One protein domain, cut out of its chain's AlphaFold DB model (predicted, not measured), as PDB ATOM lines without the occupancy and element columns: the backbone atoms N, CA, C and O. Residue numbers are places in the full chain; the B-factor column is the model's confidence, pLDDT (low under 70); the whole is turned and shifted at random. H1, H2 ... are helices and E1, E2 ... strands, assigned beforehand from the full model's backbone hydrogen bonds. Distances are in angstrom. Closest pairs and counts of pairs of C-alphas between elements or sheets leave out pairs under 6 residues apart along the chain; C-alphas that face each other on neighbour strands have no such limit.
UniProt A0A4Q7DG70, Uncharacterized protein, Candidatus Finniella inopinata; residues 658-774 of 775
ATOM      1  N   GLY A 658     -14.318 -66.506  -1.778       59.56
ATOM      2  CA  GLY A 658     -15.618 -65.851  -1.633       59.56
ATOM      3  C   GLY A 658     -15.913 -64.814  -2.712       59.56
ATOM      4  O   GLY A 658     -17.074 -64.637  -3.058       59.56
ATOM      5  N   CYS A 659     -14.880 -64.165  -3.258       64.31
ATOM      6  CA  CYS A 659     -14.899 -63.228  -4.396       64.31
ATOM      7  C   CYS A 659     -13.564 -63.373  -5.149       64.31
ATOM      8  O   CYS A 659     -12.580 -63.762  -4.524       64.31
ATOM      9  N   SER A 660     -13.466 -63.026  -6.438       63.94
ATOM     10  CA  SER A 660     -12.197 -63.183  -7.188       63.94
ATOM     11  C   SER A 660     -11.051 -62.266  -6.720       63.94
ATOM     12  O   SER A 660      -9.911 -62.433  -7.149       63.94
ATOM     13  N   TYR A 661     -11.330 -61.343  -5.800       65.88
ATOM     14  CA  TYR A 661     -10.352 -60.466  -5.138       65.88
ATOM     15  C   TYR A 661     -10.215 -60.789  -3.652       65.88
ATOM     16  O   TYR A 661      -9.397 -60.173  -2.971       65.88
ATOM     17  N   SER A 662     -10.995 -61.762  -3.157       70.00
ATOM     18  CA  SER A 662     -10.962 -62.203  -1.772       70.00
ATOM     19  C   SER A 662     -10.222 -63.521  -1.589       70.00
ATOM     20  O   SER A 662     -10.636 -64.559  -2.093       70.00
ATOM     21  N   ASN A 663      -9.159 -63.495  -0.786       73.25
ATOM     22  CA  ASN A 663      -8.497 -64.694  -0.277       73.25
ATOM     23  C   ASN A 663      -9.326 -65.368   0.823       73.25
ATOM     24  O   ASN A 663      -8.982 -66.468   1.250       73.25
ATOM     25  N   LEU A 664     -10.385 -64.709   1.312       75.56
ATOM     26  CA  LEU A 664     -11.294 -65.326   2.263       75.56
ATOM     27  C   LEU A 664     -12.064 -66.434   1.565       75.56
ATOM     28  O   LEU A 664     -12.519 -66.292   0.426       75.56
ATOM     29  N   SER A 665     -12.247 -67.530   2.286       78.38
ATOM     30  CA  SER A 665     -13.174 -68.556   1.855       78.38
ATOM     31  C   SER A 665     -14.599 -67.999   1.839       78.38
ATOM     32  O   SER A 665     -14.930 -67.079   2.591       78.38
ATOM     33  N   HIS A 666     -15.463 -68.556   0.994       73.19
ATOM     34  CA  HIS A 666     -16.847 -68.109   0.887       73.19
ATOM     35  C   HIS A 666     -17.580 -68.131   2.236       73.19
ATOM     36  O   HIS A 666     -18.240 -67.159   2.601       73.19
ATOM     37  N   LYS A 667     -17.398 -69.205   3.017       78.75
ATOM     38  CA  LYS A 667     -17.970 -69.316   4.364       78.75
ATOM     39  C   LYS A 667     -17.542 -68.140   5.243       78.75
ATOM     40  O   LYS A 667     -18.392 -67.493   5.848       78.75
ATOM     41  N   ARG A 668     -16.241 -67.835   5.265       82.81
ATOM     42  CA  ARG A 668     -15.699 -66.744   6.077       82.81
ATOM     43  C   ARG A 668     -16.205 -65.380   5.609       82.81
ATOM     44  O   ARG A 668     -16.581 -64.562   6.438       82.81
ATOM     45  N   HIS A 669     -16.271 -65.162   4.295       82.56
ATOM     46  CA  HIS A 669     -16.834 -63.940   3.720       82.56
ATOM     47  C   HIS A 669     -18.288 -63.724   4.176       82.56
ATOM     48  O   HIS A 669     -18.639 -62.637   4.623       82.56
ATOM     49  N   MET A 670     -19.124 -64.765   4.133       81.19
ATOM     50  CA  MET A 670     -20.525 -64.670   4.556       81.19
ATOM     51  C   MET A 670     -20.697 -64.486   6.063       81.19
ATOM     52  O   MET A 670     -21.586 -63.747   6.483       81.19
ATOM     53  N   GLU A 671     -19.871 -65.145   6.875       84.00
ATOM     54  CA  GLU A 671     -19.823 -64.907   8.322       84.00
ATOM     55  C   GLU A 671     -19.502 -63.439   8.611       84.00
ATOM     56  O   GLU A 671     -20.231 -62.796   9.361       84.00
ATOM     57  N   GLU A 672     -18.510 -62.868   7.926       84.81
ATOM     58  CA  GLU A 672     -18.160 -61.453   8.071       84.81
ATOM     59  C   GLU A 672     -19.280 -60.514   7.606       84.81
ATOM     60  O   GLU A 672     -19.561 -59.529   8.283       84.81
ATOM     61  N   MET A 673     -19.975 -60.812   6.502       88.12
ATOM     62  CA  MET A 673     -21.124 -60.007   6.058       88.12
ATOM     63  C   MET A 673     -22.294 -60.068   7.055       88.12
ATOM     64  O   MET A 673     -22.949 -59.054   7.302       88.12
ATOM     65  N   LYS A 674     -22.536 -61.230   7.681       87.38
ATOM     66  CA  LYS A 674     -23.539 -61.386   8.750       87.38
ATOM     67  C   LYS A 674     -23.142 -60.637  10.018       87.38
ATOM     68  O   LYS A 674     -23.977 -59.940  10.588       87.38
ATOM     69  N   GLU A 675     -21.885 -60.751  10.447       89.06
ATOM     70  CA  GLU A 675     -21.339 -59.995  11.579       89.06
ATOM     71  C   GLU A 675     -21.452 -58.486  11.335       89.06
ATOM     72  O   GLU A 675     -21.836 -57.734  12.233       89.06
ATOM     73  N   LEU A 676     -21.179 -58.048  10.105       89.12
ATOM     74  CA  LEU A 676     -21.297 -56.657   9.698       89.12
ATOM     75  C   LEU A 676     -22.752 -56.174   9.746       89.12
ATOM     76  O   LEU A 676     -23.017 -55.117  10.320       89.12
ATOM     77  N   LYS A 677     -23.707 -56.954   9.224       91.81
ATOM     78  CA  LYS A 677     -25.141 -56.636   9.321       91.81
ATOM     79  C   LYS A 677     -25.622 -56.596  10.768       91.81
ATOM     80  O   LYS A 677     -26.348 -55.676  11.131       91.81
ATOM     81  N   ALA A 678     -25.205 -57.549  11.600       91.00
ATOM     82  CA  ALA A 678     -25.568 -57.585  13.015       91.00
ATOM     83  C   ALA A 678     -25.026 -56.367  13.781       91.00
ATOM     84  O   ALA A 678     -25.713 -55.816  14.635       91.00
ATOM     85  N   LEU A 679     -23.812 -55.921  13.446       92.19
ATOM     86  CA  LEU A 679     -23.196 -54.731  14.026       92.19
ATOM     87  C   LEU A 679     -23.905 -53.435  13.601       92.19
ATOM     88  O   LEU A 679     -24.144 -52.558  14.426       92.19
ATOM     89  N   ILE A 680     -24.205 -53.296  12.309       92.81
ATOM     90  CA  ILE A 680     -24.707 -52.046  11.720       92.81
ATOM     91  C   ILE A 680     -26.228 -51.910  11.873       92.81
ATOM     92  O   ILE A 680     -26.729 -50.800  12.082       92.81
ATOM     93  N   GLY A 681     -26.971 -53.015  11.796       91.56
ATOM     94  CA  GLY A 681     -28.432 -53.026  11.740       91.56
ATOM     95  C   GLY A 681     -28.966 -52.420  10.438       91.56
ATOM     96  O   GLY A 681     -28.445 -52.684   9.352       91.56
ATOM     97  N   ASP A 682     -30.012 -51.600  10.546       93.62
ATOM     98  CA  ASP A 682     -30.653 -50.920   9.406       93.62
ATOM     99  C   ASP A 682     -30.206 -49.462   9.236       93.62
ATOM    100  O   ASP A 682     -30.783 -48.717   8.439       93.62
ATOM    101  N   ARG A 683     -29.157 -49.055   9.964       94.06
ATOM    102  CA  ARG A 683     -28.569 -47.716   9.863       94.06
ATOM    103  C   ARG A 683     -28.197 -47.422   8.405       94.06
ATOM    104  O   ARG A 683     -27.560 -48.268   7.778       94.06
ATOM    105  N   PRO A 684     -28.527 -46.237   7.861       94.56
ATOM    106  CA  PRO A 684     -28.011 -45.839   6.562       94.56
ATOM    107  C   PRO A 684     -26.484 -45.766   6.625       94.56
ATOM    108  O   PRO A 684     -25.921 -45.069   7.477       94.56
ATOM    109  N   THR A 685     -25.831 -46.502   5.733       93.75
ATOM    110  CA  THR A 685     -24.391 -46.750   5.743       93.75
ATOM    111  C   THR A 685     -23.722 -46.171   4.509       93.75
ATOM    112  O   THR A 685     -24.219 -46.316   3.394       93.75
ATOM    113  N   ILE A 686     -22.556 -45.561   4.688       92.88
ATOM    114  CA  ILE A 686     -21.635 -45.258   3.593       92.88
ATOM    115  C   ILE A 686     -20.462 -46.231   3.680       92.88
ATOM    116  O   ILE A 686     -19.802 -46.328   4.706       92.88
ATOM    117  N   VAL A 687     -20.201 -46.947   2.595       91.06
ATOM    118  CA  VAL A 687     -19.035 -47.813   2.418       91.06
ATOM    119  C   VAL A 687     -18.079 -47.095   1.473       91.06
ATOM    120  O   VAL A 687     -18.413 -46.874   0.309       91.06
ATOM    121  N   THR A 688     -16.914 -46.688   1.972       88.12
ATOM    122  CA  THR A 688     -15.827 -46.174   1.125       88.12
ATOM    123  C   THR A 688     -15.017 -47.348   0.575       88.12
ATOM    124  O   THR A 688     -15.192 -48.470   1.051       88.12
ATOM    125  N   PRO A 689     -14.119 -47.147  -0.409       79.50
ATOM    126  CA  PRO A 689     -13.206 -48.199  -0.845       79.50
ATOM    127  C   PRO A 689     -12.539 -48.887   0.348       79.50
ATOM    128  O   PRO A 689     -11.897 -48.235   1.168       79.50
ATOM    129  N   ILE A 690     -12.756 -50.196   0.445       75.00
ATOM    130  CA  ILE A 690     -12.127 -51.102   1.402       75.00
ATOM    131  C   ILE A 690     -11.524 -52.208   0.560       75.00
ATOM    132  O   ILE A 690     -12.262 -52.818  -0.213       75.00
ATOM    133  N   ALA A 691     -10.213 -52.422   0.704       61.94
ATOM    134  CA  ALA A 691      -9.464 -53.488   0.048       61.94
ATOM    135  C   ALA A 691      -9.810 -53.632  -1.445       61.94
ATOM    136  O   ALA A 691     -10.643 -54.456  -1.796       61.94
ATOM    137  N   GLU A 692      -9.183 -52.815  -2.304       62.31
ATOM    138  CA  GLU A 692      -9.168 -52.969  -3.773       62.31
ATOM    139  C   GLU A 692     -10.441 -53.633  -4.351       62.31
ATOM    140  O   GLU A 692     -10.347 -54.702  -4.951       62.31
ATOM    141  N   ASN A 693     -11.612 -52.972  -4.205       62.34
ATOM    142  CA  ASN A 693     -12.779 -53.048  -5.123       62.34
ATOM    143  C   ASN A 693     -14.118 -53.638  -4.612       62.34
ATOM    144  O   ASN A 693     -14.891 -54.163  -5.415       62.34
ATOM    145  N   MET A 694     -14.462 -53.559  -3.319       68.44
ATOM    146  CA  MET A 694     -15.682 -54.227  -2.807       68.44
ATOM    147  C   MET A 694     -16.831 -53.332  -2.318       68.44
ATOM    148  O   MET A 694     -17.755 -53.845  -1.687       68.44
ATOM    149  N   THR A 695     -16.859 -52.030  -2.630       86.12
ATOM    150  CA  THR A 695     -17.895 -51.125  -2.083       86.12
ATOM    151  C   THR A 695     -19.317 -51.598  -2.362       86.12
ATOM    152  O   THR A 695     -20.094 -51.808  -1.431       86.12
ATOM    153  N   SER A 696     -19.642 -51.856  -3.628       88.69
ATOM    154  CA  SER A 696     -20.982 -52.291  -4.028       88.69
ATOM    155  C   SER A 696     -21.350 -53.687  -3.518       88.69
ATOM    156  O   SER A 696     -22.514 -53.953  -3.220       88.69
ATOM    157  N   GLY A 697     -20.355 -54.564  -3.369       87.31
ATOM    158  CA  GLY A 697     -20.545 -55.937  -2.903       87.31
ATOM    159  C   GLY A 697     -20.917 -55.989  -1.433       87.31
ATOM    160  O   GLY A 697     -21.833 -56.716  -1.068       87.31
ATOM    161  N   ILE A 698     -20.275 -55.158  -0.608       89.62
ATOM    162  CA  ILE A 698     -20.570 -55.072   0.826       89.62
ATOM    163  C   ILE A 698     -22.030 -54.654   1.051       89.62
ATOM    164  O   ILE A 698     -22.721 -55.292   1.842       89.62
ATOM    165  N   TYR A 699     -22.544 -53.658   0.314       91.75
ATOM    166  CA  TYR A 699     -23.962 -53.277   0.415       91.75
ATOM    167  C   TYR A 699     -24.906 -54.445   0.129       91.75
ATOM    168  O   TYR A 699     -25.898 -54.625   0.833       91.75
ATOM    169  N   PHE A 700     -24.610 -55.221  -0.913       91.56
ATOM    170  CA  PHE A 700     -25.486 -56.286  -1.376       91.56
ATOM    171  C   PHE A 700     -25.413 -57.542  -0.501       91.56
ATOM    172  O   PHE A 700     -26.452 -58.048  -0.075       91.56
ATOM    173  N   PHE A 701     -24.207 -58.039  -0.209       88.50
ATOM    174  CA  PHE A 701     -24.013 -59.293   0.525       88.50
ATOM    175  C   PHE A 701     -24.293 -59.163   2.023       88.50
ATOM    176  O   PHE A 701     -24.796 -60.115   2.616       88.50
ATOM    177  N   ALA A 702     -24.029 -57.997   2.626       89.69
ATOM    178  CA  ALA A 702     -24.412 -57.717   4.012       89.69
ATOM    179  C   ALA A 702     -25.808 -57.078   4.143       89.69
ATOM    180  O   ALA A 702     -26.230 -56.791   5.256       89.69
ATOM    181  N   ASP A 703     -26.536 -56.855   3.041       91.12
ATOM    182  CA  ASP A 703     -27.872 -56.234   3.040       91.12
ATOM    183  C   ASP A 703     -27.946 -54.915   3.835       91.12
ATOM    184  O   ASP A 703     -28.815 -54.693   4.688       91.12
ATOM    185  N   LEU A 704     -26.973 -54.039   3.587       92.56
ATOM    186  CA  LEU A 704     -26.857 -52.763   4.286       92.56
ATOM    187  C   LEU A 704     -27.798 -51.724   3.674       92.56
ATOM    188  O   LEU A 704     -27.946 -51.645   2.450       92.56
ATOM    189  N   THR A 705     -28.387 -50.874   4.514       94.25
ATOM    190  CA  THR A 705     -29.139 -49.694   4.069       94.25
ATOM    191  C   THR A 705     -28.178 -48.713   3.407       94.25
ATOM    192  O   THR A 705     -27.261 -48.204   4.046       94.25
ATOM    193  N   VAL A 706     -28.348 -48.430   2.118       93.06
ATOM    194  CA  VAL A 706     -27.428 -47.570   1.372       93.06
ATOM    195  C   VAL A 706     -27.635 -46.109   1.797       93.06
ATOM    196  O   VAL A 706     -28.677 -45.516   1.530       93.06
ATOM    197  N   GLY A 707     -26.623 -45.470   2.382       89.19
ATOM    198  CA  GLY A 707     -26.639 -44.072   2.851       89.19
ATOM    199  C   GLY A 707     -26.122 -43.031   1.845       89.19
ATOM    200  O   GLY A 707     -26.154 -41.831   2.109       89.19
ATOM    201  N   THR A 708     -25.651 -43.462   0.672       83.81
ATOM    202  CA  THR A 708     -25.089 -42.590  -0.380       83.81
ATOM    203  C   THR A 708     -25.707 -42.874  -1.746       83.81
ATOM    204  O   THR A 708     -26.278 -43.943  -1.962       83.81
ATOM    205  N   SER A 709     -25.619 -41.920  -2.673       79.06
ATOM    206  CA  SER A 709     -25.953 -42.188  -4.071       79.06
ATOM    207  C   SER A 709     -24.829 -42.899  -4.821       79.06
ATOM    208  O   SER A 709     -25.111 -43.645  -5.749       79.06
ATOM    209  N   MET A 710     -23.577 -42.687  -4.410       82.56
ATOM    210  CA  MET A 710     -22.386 -43.284  -5.019       82.56
ATOM    211  C   MET A 710     -22.043 -44.593  -4.308       82.56
ATOM    212  O   MET A 710     -21.294 -44.600  -3.332       82.56
ATOM    213  N   THR A 711     -22.622 -45.699  -4.773       77.62
ATOM    214  CA  THR A 711     -22.389 -47.027  -4.178       77.62
ATOM    215  C   THR A 711     -21.106 -47.686  -4.660       77.62
ATOM    216  O   THR A 711     -20.595 -48.564  -3.973       77.62
ATOM    217  N   GLU A 712     -20.578 -47.252  -5.809       81.88
ATOM    218  CA  GLU A 712     -19.306 -47.723  -6.340       81.88
ATOM    219  C   GLU A 712     -18.321 -46.578  -6.536       81.88
ATOM    220  O   GLU A 712     -18.497 -45.748  -7.429       81.88
ATOM    221  N   PHE A 713     -17.264 -46.551  -5.726       72.31
ATOM    222  CA  PHE A 713     -16.266 -45.486  -5.784       72.31
ATOM    223  C   PHE A 713     -15.048 -45.867  -6.636       72.31
ATOM    224  O   PHE A 713     -14.448 -45.000  -7.268       72.31
ATOM    225  N   TYR A 714     -14.673 -47.149  -6.688       66.81
ATOM    226  CA  TYR A 714     -13.449 -47.556  -7.377       66.81
ATOM    227  C   TYR A 714     -13.649 -47.654  -8.890       66.81
ATOM    228  O   TYR A 714     -12.844 -47.135  -9.662       66.81
ATOM    229  N   HIS A 715     -14.750 -48.272  -9.317       66.81
ATOM    230  CA  HIS A 715     -15.045 -48.472 -10.740       66.81
ATOM    231  C   HIS A 715     -15.798 -47.313 -11.397       66.81
ATOM    232  O   HIS A 715     -16.034 -47.347 -12.607       66.81
ATOM    233  N   SER A 716     -16.142 -46.279 -10.630       69.56
ATOM    234  CA  SER A 716     -16.678 -45.039 -11.175       69.56
ATOM    235  C   SER A 716     -15.542 -44.088 -11.543       69.56
ATOM    236  O   SER A 716     -14.625 -43.853 -10.759       69.56
ATOM    237  N   LEU A 717     -15.609 -43.490 -12.734       64.38
ATOM    238  CA  LEU A 717     -14.853 -42.275 -13.044       64.38
ATOM    239  C   LEU A 717     -15.253 -41.158 -12.066       64.38
ATOM    240  O   LEU A 717     -16.342 -40.609 -12.200       64.38
ATOM    241  N   ILE A 718     -14.387 -40.847 -11.101       67.88
ATOM    242  CA  ILE A 718     -14.590 -39.799 -10.092       67.88
ATOM    243  C   ILE A 718     -13.485 -38.769 -10.275       67.88
ATOM    244  O   ILE A 718     -12.306 -39.076 -10.093       67.88
ATOM    245  N   ASN A 719     -13.854 -37.547 -10.650       69.19
ATOM    246  CA  ASN A 719     -12.911 -36.431 -10.675       69.19
ATOM    247  C   ASN A 719     -12.851 -35.728  -9.301       69.19
ATOM    248  O   ASN A 719     -13.571 -36.068  -8.359       69.19
ATOM    249  N   THR A 720     -12.013 -34.698  -9.170       71.62
ATOM    250  CA  THR A 720     -11.905 -33.912  -7.929       71.62
ATOM    251  C   THR A 720     -13.233 -33.268  -7.510       71.62
ATOM    252  O   THR A 720     -13.525 -33.191  -6.321       71.62
ATOM    253  N   HIS A 721     -14.068 -32.830  -8.458       73.25
ATOM    254  CA  HIS A 721     -15.390 -32.281  -8.153       73.25
ATOM    255  C   HIS A 721     -16.351 -33.346  -7.618       73.25
ATOM    256  O   HIS A 721     -17.056 -33.072  -6.649       73.25
ATOM    257  N   ASP A 722     -16.345 -34.550  -8.187       74.75
ATOM    258  CA  ASP A 722     -17.147 -35.687  -7.731       74.75
ATOM    259  C   ASP A 722     -16.691 -36.137  -6.342       74.75
ATOM    260  O   ASP A 722     -17.519 -36.375  -5.463       74.75
ATOM    261  N   ARG A 723     -15.376 -36.129  -6.087       80.94
ATOM    262  CA  ARG A 723     -14.813 -36.354  -4.751       80.94
ATOM    263  C   ARG A 723     -15.291 -35.307  -3.751       80.94
ATOM    264  O   ARG A 723     -15.737 -35.663  -2.668       80.94
ATOM    265  N   VAL A 724     -15.231 -34.022  -4.097       82.00
ATOM    266  CA  VAL A 724     -15.724 -32.941  -3.227       82.00
ATOM    267  C   VAL A 724     -17.232 -33.064  -3.006       82.00
ATOM    268  O   VAL A 724     -17.702 -32.860  -1.890       82.00
ATOM    269  N   ARG A 725     -18.002 -33.424  -4.037       79.19
ATOM    270  CA  ARG A 725     -19.445 -33.684  -3.940       79.19
ATOM    271  C   ARG A 725     -19.722 -34.857  -2.999       79.19
ATOM    272  O   ARG A 725     -20.583 -34.728  -2.137       79.19
ATOM    273  N   PHE A 726     -18.963 -35.943  -3.111       83.69
ATOM    274  CA  PHE A 726     -19.027 -37.087  -2.207       83.69
ATOM    275  C   PHE A 726     -18.693 -36.687  -0.766       83.69
ATOM    276  O   PHE A 726     -19.479 -36.953   0.131       83.69
ATOM    277  N   LEU A 727     -17.594 -35.966  -0.529       87.19
ATOM    278  CA  LEU A 727     -17.236 -35.499   0.816       87.19
ATOM    279  C   LEU A 727     -18.284 -34.537   1.394       87.19
ATOM    280  O   LEU A 727     -18.568 -34.579   2.586       87.19
ATOM    281  N   LYS A 728     -18.922 -33.708   0.558       84.44
ATOM    282  CA  LYS A 728     -20.077 -32.894   0.967       84.44
ATOM    283  C   LYS A 728     -21.292 -33.754   1.311       84.44
ATOM    284  O   LYS A 728     -21.984 -33.435   2.268       84.44
ATOM    285  N   GLN A 729     -21.552 -34.836   0.578       78.81
ATOM    286  CA  GLN A 729     -22.587 -35.812   0.939       78.81
ATOM    287  C   GLN A 729     -22.255 -36.496   2.270       78.81
ATOM    288  O   GLN A 729     -23.119 -36.594   3.127       78.81
ATOM    289  N   VAL A 730     -21.000 -36.877   2.502       82.88
ATOM    290  CA  VAL A 730     -20.524 -37.379   3.799       82.88
ATOM    291  C   VAL A 730     -20.677 -36.301   4.888       82.88
ATOM    292  O   VAL A 730     -21.054 -36.594   6.014       82.88
ATOM    293  N   ALA A 731     -20.490 -35.017   4.601       86.06
ATOM    294  CA  ALA A 731     -20.747 -33.981   5.602       86.06
ATOM    295  C   ALA A 731     -22.253 -33.806   5.900       86.06
ATOM    296  O   ALA A 731     -22.643 -33.674   7.061       86.06
ATOM    297  N   ASN A 732     -23.097 -33.845   4.863       80.44
ATOM    298  CA  ASN A 732     -24.473 -33.343   4.913       80.44
ATOM    299  C   ASN A 732     -25.563 -34.427   4.984       80.44
ATOM    300  O   ASN A 732     -26.668 -34.135   5.435       80.44
ATOM    301  N   ASN A 733     -25.306 -35.657   4.533       68.50
ATOM    302  CA  ASN A 733     -26.337 -36.695   4.448       68.50
ATOM    303  C   ASN A 733     -26.709 -37.248   5.826       68.50
ATOM    304  O   ASN A 733     -25.928 -37.217   6.779       68.50
ATOM    305  N   VAL A 734     -27.917 -37.798   5.909       77.88
ATOM    306  CA  VAL A 734     -28.408 -38.548   7.066       77.88
ATOM    307  C   VAL A 734     -27.904 -39.985   6.943       77.88
ATOM    308  O   VAL A 734     -28.567 -40.845   6.371       77.88
ATOM    309  N   TYR A 735     -26.688 -40.233   7.413       86.19
ATOM    310  CA  TYR A 735     -26.169 -41.583   7.599       86.19
ATOM    311  C   TYR A 735     -25.616 -41.712   9.013       86.19
ATOM    312  O   TYR A 735     -25.116 -40.745   9.589       86.19
ATOM    313  N   SER A 736     -25.755 -42.910   9.565       92.88
ATOM    314  CA  SER A 736     -25.411 -43.215  10.958       92.88
ATOM    315  C   SER A 736     -24.306 -44.264  11.045       92.88
ATOM    316  O   SER A 736     -23.944 -44.702  12.132       92.88
ATOM    317  N   CYS A 737     -23.776 -44.694   9.898       94.56
ATOM    318  CA  CYS A 737     -22.686 -45.647   9.820       94.56
ATOM    319  C   CYS A 737     -21.749 -45.314   8.653       94.56
ATOM    320  O   CYS A 737     -22.197 -45.071   7.531       94.56
ATOM    321  N   LEU A 738     -20.446 -45.343   8.911       93.94
ATOM    322  CA  LEU A 738     -19.406 -45.206   7.901       93.94
ATOM    323  C   LEU A 738     -18.452 -46.399   7.993       93.94
ATOM    324  O   LEU A 738     -17.965 -46.718   9.074       93.94
ATOM    325  N   ILE A 739     -18.158 -47.032   6.862       92.88
ATOM    326  CA  ILE A 739     -17.142 -48.078   6.759       92.88
ATOM    327  C   ILE A 739     -15.976 -47.552   5.925       92.88
ATOM    328  O   ILE A 739     -16.180 -47.171   4.770       92.88
ATOM    329  N   VAL A 740     -14.771 -47.541   6.502       92.00
ATOM    330  CA  VAL A 740     -13.540 -47.035   5.865       92.00
ATOM    331  C   VAL A 740     -12.366 -47.990   6.008       92.00
ATOM    332  O   VAL A 740     -12.243 -48.681   7.012       92.00
ATOM    333  N   GLU A 741     -11.439 -47.986   5.050       89.19
ATOM    334  CA  GLU A 741     -10.164 -48.712   5.189       89.19
ATOM    335  C   GLU A 741      -9.225 -48.045   6.209       89.19
ATOM    336  O   GLU A 741      -8.508 -48.721   6.942       89.19
ATOM    337  N   ASN A 742      -9.246 -46.710   6.292       89.75
ATOM    338  CA  ASN A 742      -8.333 -45.936   7.130       89.75
ATOM    339  C   ASN A 742      -9.085 -44.872   7.942       89.75
ATOM    340  O   ASN A 742      -9.805 -44.049   7.375       89.75
ATOM    341  N   ILE A 743      -8.872 -44.857   9.261       92.25
ATOM    342  CA  ILE A 743      -9.453 -43.863  10.175       92.25
ATOM    343  C   ILE A 743      -8.924 -42.440   9.925       92.25
ATOM    344  O   ILE A 743      -9.595 -41.466  10.243       92.25
ATOM    345  N   GLU A 744      -7.764 -42.317   9.276       93.25
ATOM    346  CA  GLU A 744      -7.174 -41.037   8.869       93.25
ATOM    347  C   GLU A 744      -7.716 -40.509   7.532       93.25
ATOM    348  O   GLU A 744      -7.298 -39.443   7.066       93.25
ATOM    349  N   SER A 745      -8.628 -41.246   6.889       90.81
ATOM    350  CA  SER A 745      -9.301 -40.784   5.673       90.81
ATOM    351  C   SER A 745     -10.120 -39.516   5.933       90.81
ATOM    352  O   SER A 745     -10.623 -39.282   7.035       90.81
ATOM    353  N   GLU A 746     -10.273 -38.683   4.904       91.94
ATOM    354  CA  GLU A 746     -11.057 -37.446   5.003       91.94
ATOM    355  C   GLU A 746     -12.524 -37.730   5.361       91.94
ATOM    356  O   GLU A 746     -13.129 -36.992   6.133       91.94
ATOM    357  N   GLU A 747     -13.086 -38.837   4.874       91.31
ATOM    358  CA  GLU A 747     -14.428 -39.299   5.226       91.31
ATOM    359  C   GLU A 747     -14.562 -39.590   6.716       91.31
ATOM    360  O   GLU A 747     -15.509 -39.125   7.350       91.31
ATOM    361  N   ALA A 748     -13.607 -40.336   7.277       93.44
ATOM    362  CA  ALA A 748     -13.600 -40.682   8.690       93.44
ATOM    363  C   ALA A 748     -13.443 -39.438   9.565       93.44
ATOM    364  O   ALA A 748     -14.189 -39.273  10.527       93.44
ATOM    365  N   LYS A 749     -12.554 -38.510   9.193       95.31
ATOM    366  CA  LYS A 749     -12.393 -37.226   9.891       95.31
ATOM    367  C   LYS A 749     -13.677 -36.400   9.881       95.31
ATOM    368  O   LYS A 749     -14.065 -35.867  10.918       95.31
ATOM    369  N   ILE A 750     -14.354 -36.300   8.732       93.69
ATOM    370  CA  ILE A 750     -15.644 -35.599   8.622       93.69
ATOM    371  C   ILE A 750     -16.694 -36.273   9.513       93.69
ATOM    372  O   ILE A 750     -17.411 -35.578  10.235       93.69
ATOM    373  N   PHE A 751     -16.762 -37.607   9.501       93.06
ATOM    374  CA  PHE A 751     -17.707 -38.365  10.319       93.06
ATOM    375  C   PHE A 751     -17.452 -38.199  11.816       93.06
ATOM    376  O   PHE A 751     -18.369 -37.839  12.544       93.06
ATOM    377  N   LEU A 752     -16.213 -38.384  12.276       94.12
ATOM    378  CA  LEU A 752     -15.826 -38.249  13.684       94.12
ATOM    379  C   LEU A 752     -15.969 -36.814  14.189       94.12
ATOM    380  O   LEU A 752     -16.324 -36.594  15.340       94.12
ATOM    381  N   LYS A 753     -15.760 -35.816  13.326       94.38
ATOM    382  CA  LYS A 753     -16.053 -34.423  13.674       94.38
ATOM    383  C   LYS A 753     -17.546 -34.208  13.935       94.38
ATOM    384  O   LYS A 753     -17.902 -33.410  14.799       94.38
ATOM    385  N   ARG A 754     -18.412 -34.885  13.178       91.38
ATOM    386  CA  ARG A 754     -19.869 -34.807  13.336       91.38
ATOM    387  C   ARG A 754     -20.379 -35.664  14.498       91.38
ATOM    388  O   ARG A 754     -21.310 -35.251  15.179       91.38
ATOM    389  N   PHE A 755     -19.752 -36.812  14.733       92.81
ATOM    390  CA  PHE A 755     -20.086 -37.768  15.784       92.81
ATOM    391  C   PHE A 755     -18.839 -38.068  16.634       92.81
ATOM    392  O   PHE A 755     -18.227 -39.127  16.473       92.81
ATOM    393  N   PRO A 756     -18.441 -37.159  17.548       91.94
ATOM    394  CA  PRO A 756     -17.218 -37.330  18.341       91.94
ATOM    395  C   PRO A 756     -17.225 -38.568  19.245       91.94
ATOM    396  O   PRO A 756     -16.166 -39.073  19.604       91.94
ATOM    397  N   CYS A 757     -18.415 -39.056  19.603       89.88
ATOM    398  CA  CYS A 757     -18.617 -40.249  20.424       89.88
ATOM    399  C   CYS A 757     -18.835 -41.522  19.592       89.88
ATOM    400  O   CYS A 757     -19.278 -42.523  20.145       89.88
ATOM    401  N   ALA A 758     -18.579 -41.487  18.280       89.44
ATOM    402  CA  ALA A 758     -18.831 -42.633  17.421       89.44
ATOM    403  C   ALA A 758     -18.057 -43.871  17.883       89.44
ATOM    404  O   ALA A 758     -16.847 -43.816  18.122       89.44
ATOM    405  N   ASN A 759     -18.742 -45.008  17.942       85.88
ATOM    406  CA  ASN A 759     -18.106 -46.274  18.260       85.88
ATOM    407  C   ASN A 759     -17.264 -46.734  17.063       85.88
ATOM    408  O   ASN A 759     -17.788 -46.916  15.961       85.88
ATOM    409  N   ILE A 760     -15.958 -46.905  17.277       86.00
ATOM    410  CA  ILE A 760     -15.009 -47.332  16.249       86.00
ATOM    411  C   ILE A 760     -14.703 -48.808  16.464       86.00
ATOM    412  O   ILE A 760     -13.958 -49.181  17.371       86.00
ATOM    413  N   LYS A 761     -15.219 -49.658  15.579       84.06
ATOM    414  CA  LYS A 761     -14.893 -51.081  15.583       84.06
ATOM    415  C   LYS A 761     -13.931 -51.401  14.452       84.06
ATOM    416  O   LYS A 761     -14.250 -51.216  13.279       84.06
ATOM    417  N   LYS A 762     -12.754 -51.912  14.808       75.94
ATOM    418  CA  LYS A 762     -11.829 -52.494  13.838       75.94
ATOM    419  C   LYS A 762     -12.351 -53.870  13.440       75.94
ATOM    420  O   LYS A 762     -12.428 -54.775  14.269       75.94
ATOM    421  N   CYS A 763     -12.697 -54.008  12.175       72.25
ATOM    422  CA  CYS A 763     -13.092 -55.260  11.565       72.25
ATOM    423  C   CYS A 763     -11.974 -55.729  10.631       72.25
ATOM    424  O   CYS A 763     -11.168 -54.941  10.131       72.25
ATOM    425  N   PHE A 764     -11.903 -57.034  10.408       63.78
ATOM    426  CA  PHE A 764     -10.908 -57.619   9.524       63.78
ATOM    427  C   PHE A 764     -11.635 -58.176   8.316       63.78
ATOM    428  O   PHE A 764     -12.353 -59.158   8.434       63.78
ATOM    429  N   TYR A 765     -11.459 -57.503   7.184       65.44
ATOM    430  CA  TYR A 765     -11.507 -58.151   5.883       65.44
ATOM    431  C   TYR A 765     -10.060 -58.548   5.564       65.44
ATOM    432  O   TYR A 765      -9.172 -58.345   6.392       65.44
ATOM    433  N   GLN A 766      -9.751 -59.033   4.364       64.31
ATOM    434  CA  GLN A 766      -8.358 -59.289   3.944       64.31
ATOM    435  C   GLN A 766      -7.353 -58.172   4.306       64.31
ATOM    436  O   GLN A 766      -6.164 -58.448   4.463       64.31
ATOM    437  N   LYS A 767      -7.833 -56.924   4.432       72.56
ATOM    438  CA  LYS A 767      -7.162 -55.793   5.081       72.56
ATOM    439  C   LYS A 767      -8.043 -55.252   6.227       72.56
ATOM    440  O   LYS A 767      -9.274 -55.340   6.137       72.56
ATOM    441  N   PRO A 768      -7.449 -54.702   7.302       81.44
ATOM    442  CA  PRO A 768      -8.219 -54.095   8.383       81.44
ATOM    443  C   PRO A 768      -9.054 -52.923   7.854       81.44
ATOM    444  O   PRO A 768      -8.545 -52.090   7.112       81.44
ATOM    445  N   TYR A 769     -10.316 -52.860   8.269       88.62
ATOM    446  CA  TYR A 769     -11.216 -51.738   8.020       88.62
ATOM    447  C   TYR A 769     -11.896 -51.321   9.326       88.62
ATOM    448  O   TYR A 769     -11.877 -52.046  10.321       88.62
ATOM    449  N   TYR A 770     -12.485 -50.137   9.340       93.06
ATOM    450  CA  TYR A 770     -13.128 -49.548  10.504       93.06
ATOM    451  C   TYR A 770     -14.604 -49.328  10.206       93.06
ATOM    452  O   TYR A 770     -14.952 -48.776   9.163       93.06
ATOM    453  N   VAL A 771     -15.459 -49.748  11.133       93.50
ATOM    454  CA  VAL A 771     -16.883 -49.410  11.162       93.50
ATOM    455  C   VAL A 771     -17.065 -48.337  12.224       93.50
ATOM    456  O   VAL A 771     -16.785 -48.579  13.397       93.50
ATOM    457  N   LEU A 772     -17.502 -47.156  11.802       94.75
ATOM    458  CA  LEU A 772     -17.802 -46.023  12.664       94.75
ATOM    459  C   LEU A 772     -19.323 -45.915  12.782       94.75
ATOM    460  O   LEU A 772     -20.014 -45.814  11.764       94.75
ATOM    461  N   LEU A 773     -19.845 -45.953  14.005       94.69
ATOM    462  CA  LEU A 773     -21.280 -45.893  14.288       94.69
ATOM    463  C   LEU A 773     -21.612 -44.609  15.042       94.69
ATOM    464  O   LEU A 773     -21.005 -44.333  16.070       94.69
ATOM    465  N   ALA A 774     -22.569 -43.840  14.528       90.69
ATOM    466  CA  ALA A 774     -23.200 -42.769  15.284       90.69
ATOM    467  C   ALA A 774     -24.230 -43.418  16.217       90.69
ATOM    468  O   ALA A 774     -25.210 -43.993  15.727       90.69
TER     469      ALA A 774
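AT A GLANCE: This is residues 658 to 774 of the 775 residues of an uncharacterized protein of Candidatus Finniella inopinata (UniProt A0A4Q7DG70). A small four-stranded sheet stands in the middle, with helices H4 and H3 nearly side by side toward one end, H4 over the sheet, and H1 and H2 at the other end. The 117 residues run E1 H1 E2 H2 H3 E3 H4 E4 E5, class mixed, helices and strands; the sheet, order E2 E3 E5 E4, is mixed. The whole is compact, radius of gyration of the C-alphas 13.4 A, rounded, spanning 36 by 33 by 23 A.

IN THESE COORDINATES: Look first at the sheet: E2 is 685 to 687, E3 737 to 740, E5 768 to 773 (16.5 A), E4 759 to 764 (16.0 A). Find C-alpha 666 at (-16.847, -68.109, 0.887), where H1 runs 20.9 A to 680. H2 is 695 to 701, H3 720 to 732 (18.0 A), H4 746 to 754 (12.4 A). E1, 662 to 665, pairs with no named strand. E5 ends at C-alpha 773, (-21.280, -45.893, 14.288).

HOW THE PARTS SIT: E2 and E3 are parallel; N 739 and O 686 are 2.8 A apart. E3 and E5 are antiparallel (N 738 to O 772, 2.9 A), as is the hairpin E4 and E5 (N 763 to O 769, 2.8 A). E2, H2 H3, E3 is a strand-helix-strand unit, parallel neighbour strands with helices between; E3, H4, E4 is a split one, E5 between its strands; both crossovers are right-handed. H4 is over E3 and E5, height 9.9 A, only just along the strands at 27 degrees to E3 on the local plane. H3, with residues 727 to 731 alone, touches H4 the same way at a shallow tilt of 21 degrees, closest C-alphas Ala 731 and Ile 750, 6.1 A. H1 and H2 only graze the sheet; they only just touch, with 3 pairs of C-alphas within 8 A, closest Met 673 and Phe 701, 6.3 A. Every O i to N i+4 pair is within hydrogen-bond range in H1, H3 and H4; in H2 2 of 3.

THE WHOLE: The C-alphas farthest apart, of Lys 667 and His 721, are 39.2 A apart. The printed part has no cut; the link from H2 to H3, residues 702 to 719, is long. Confidence is under 70 at 658 to 661, 691 to 694, 714 to 719, 733 and 764 to 766.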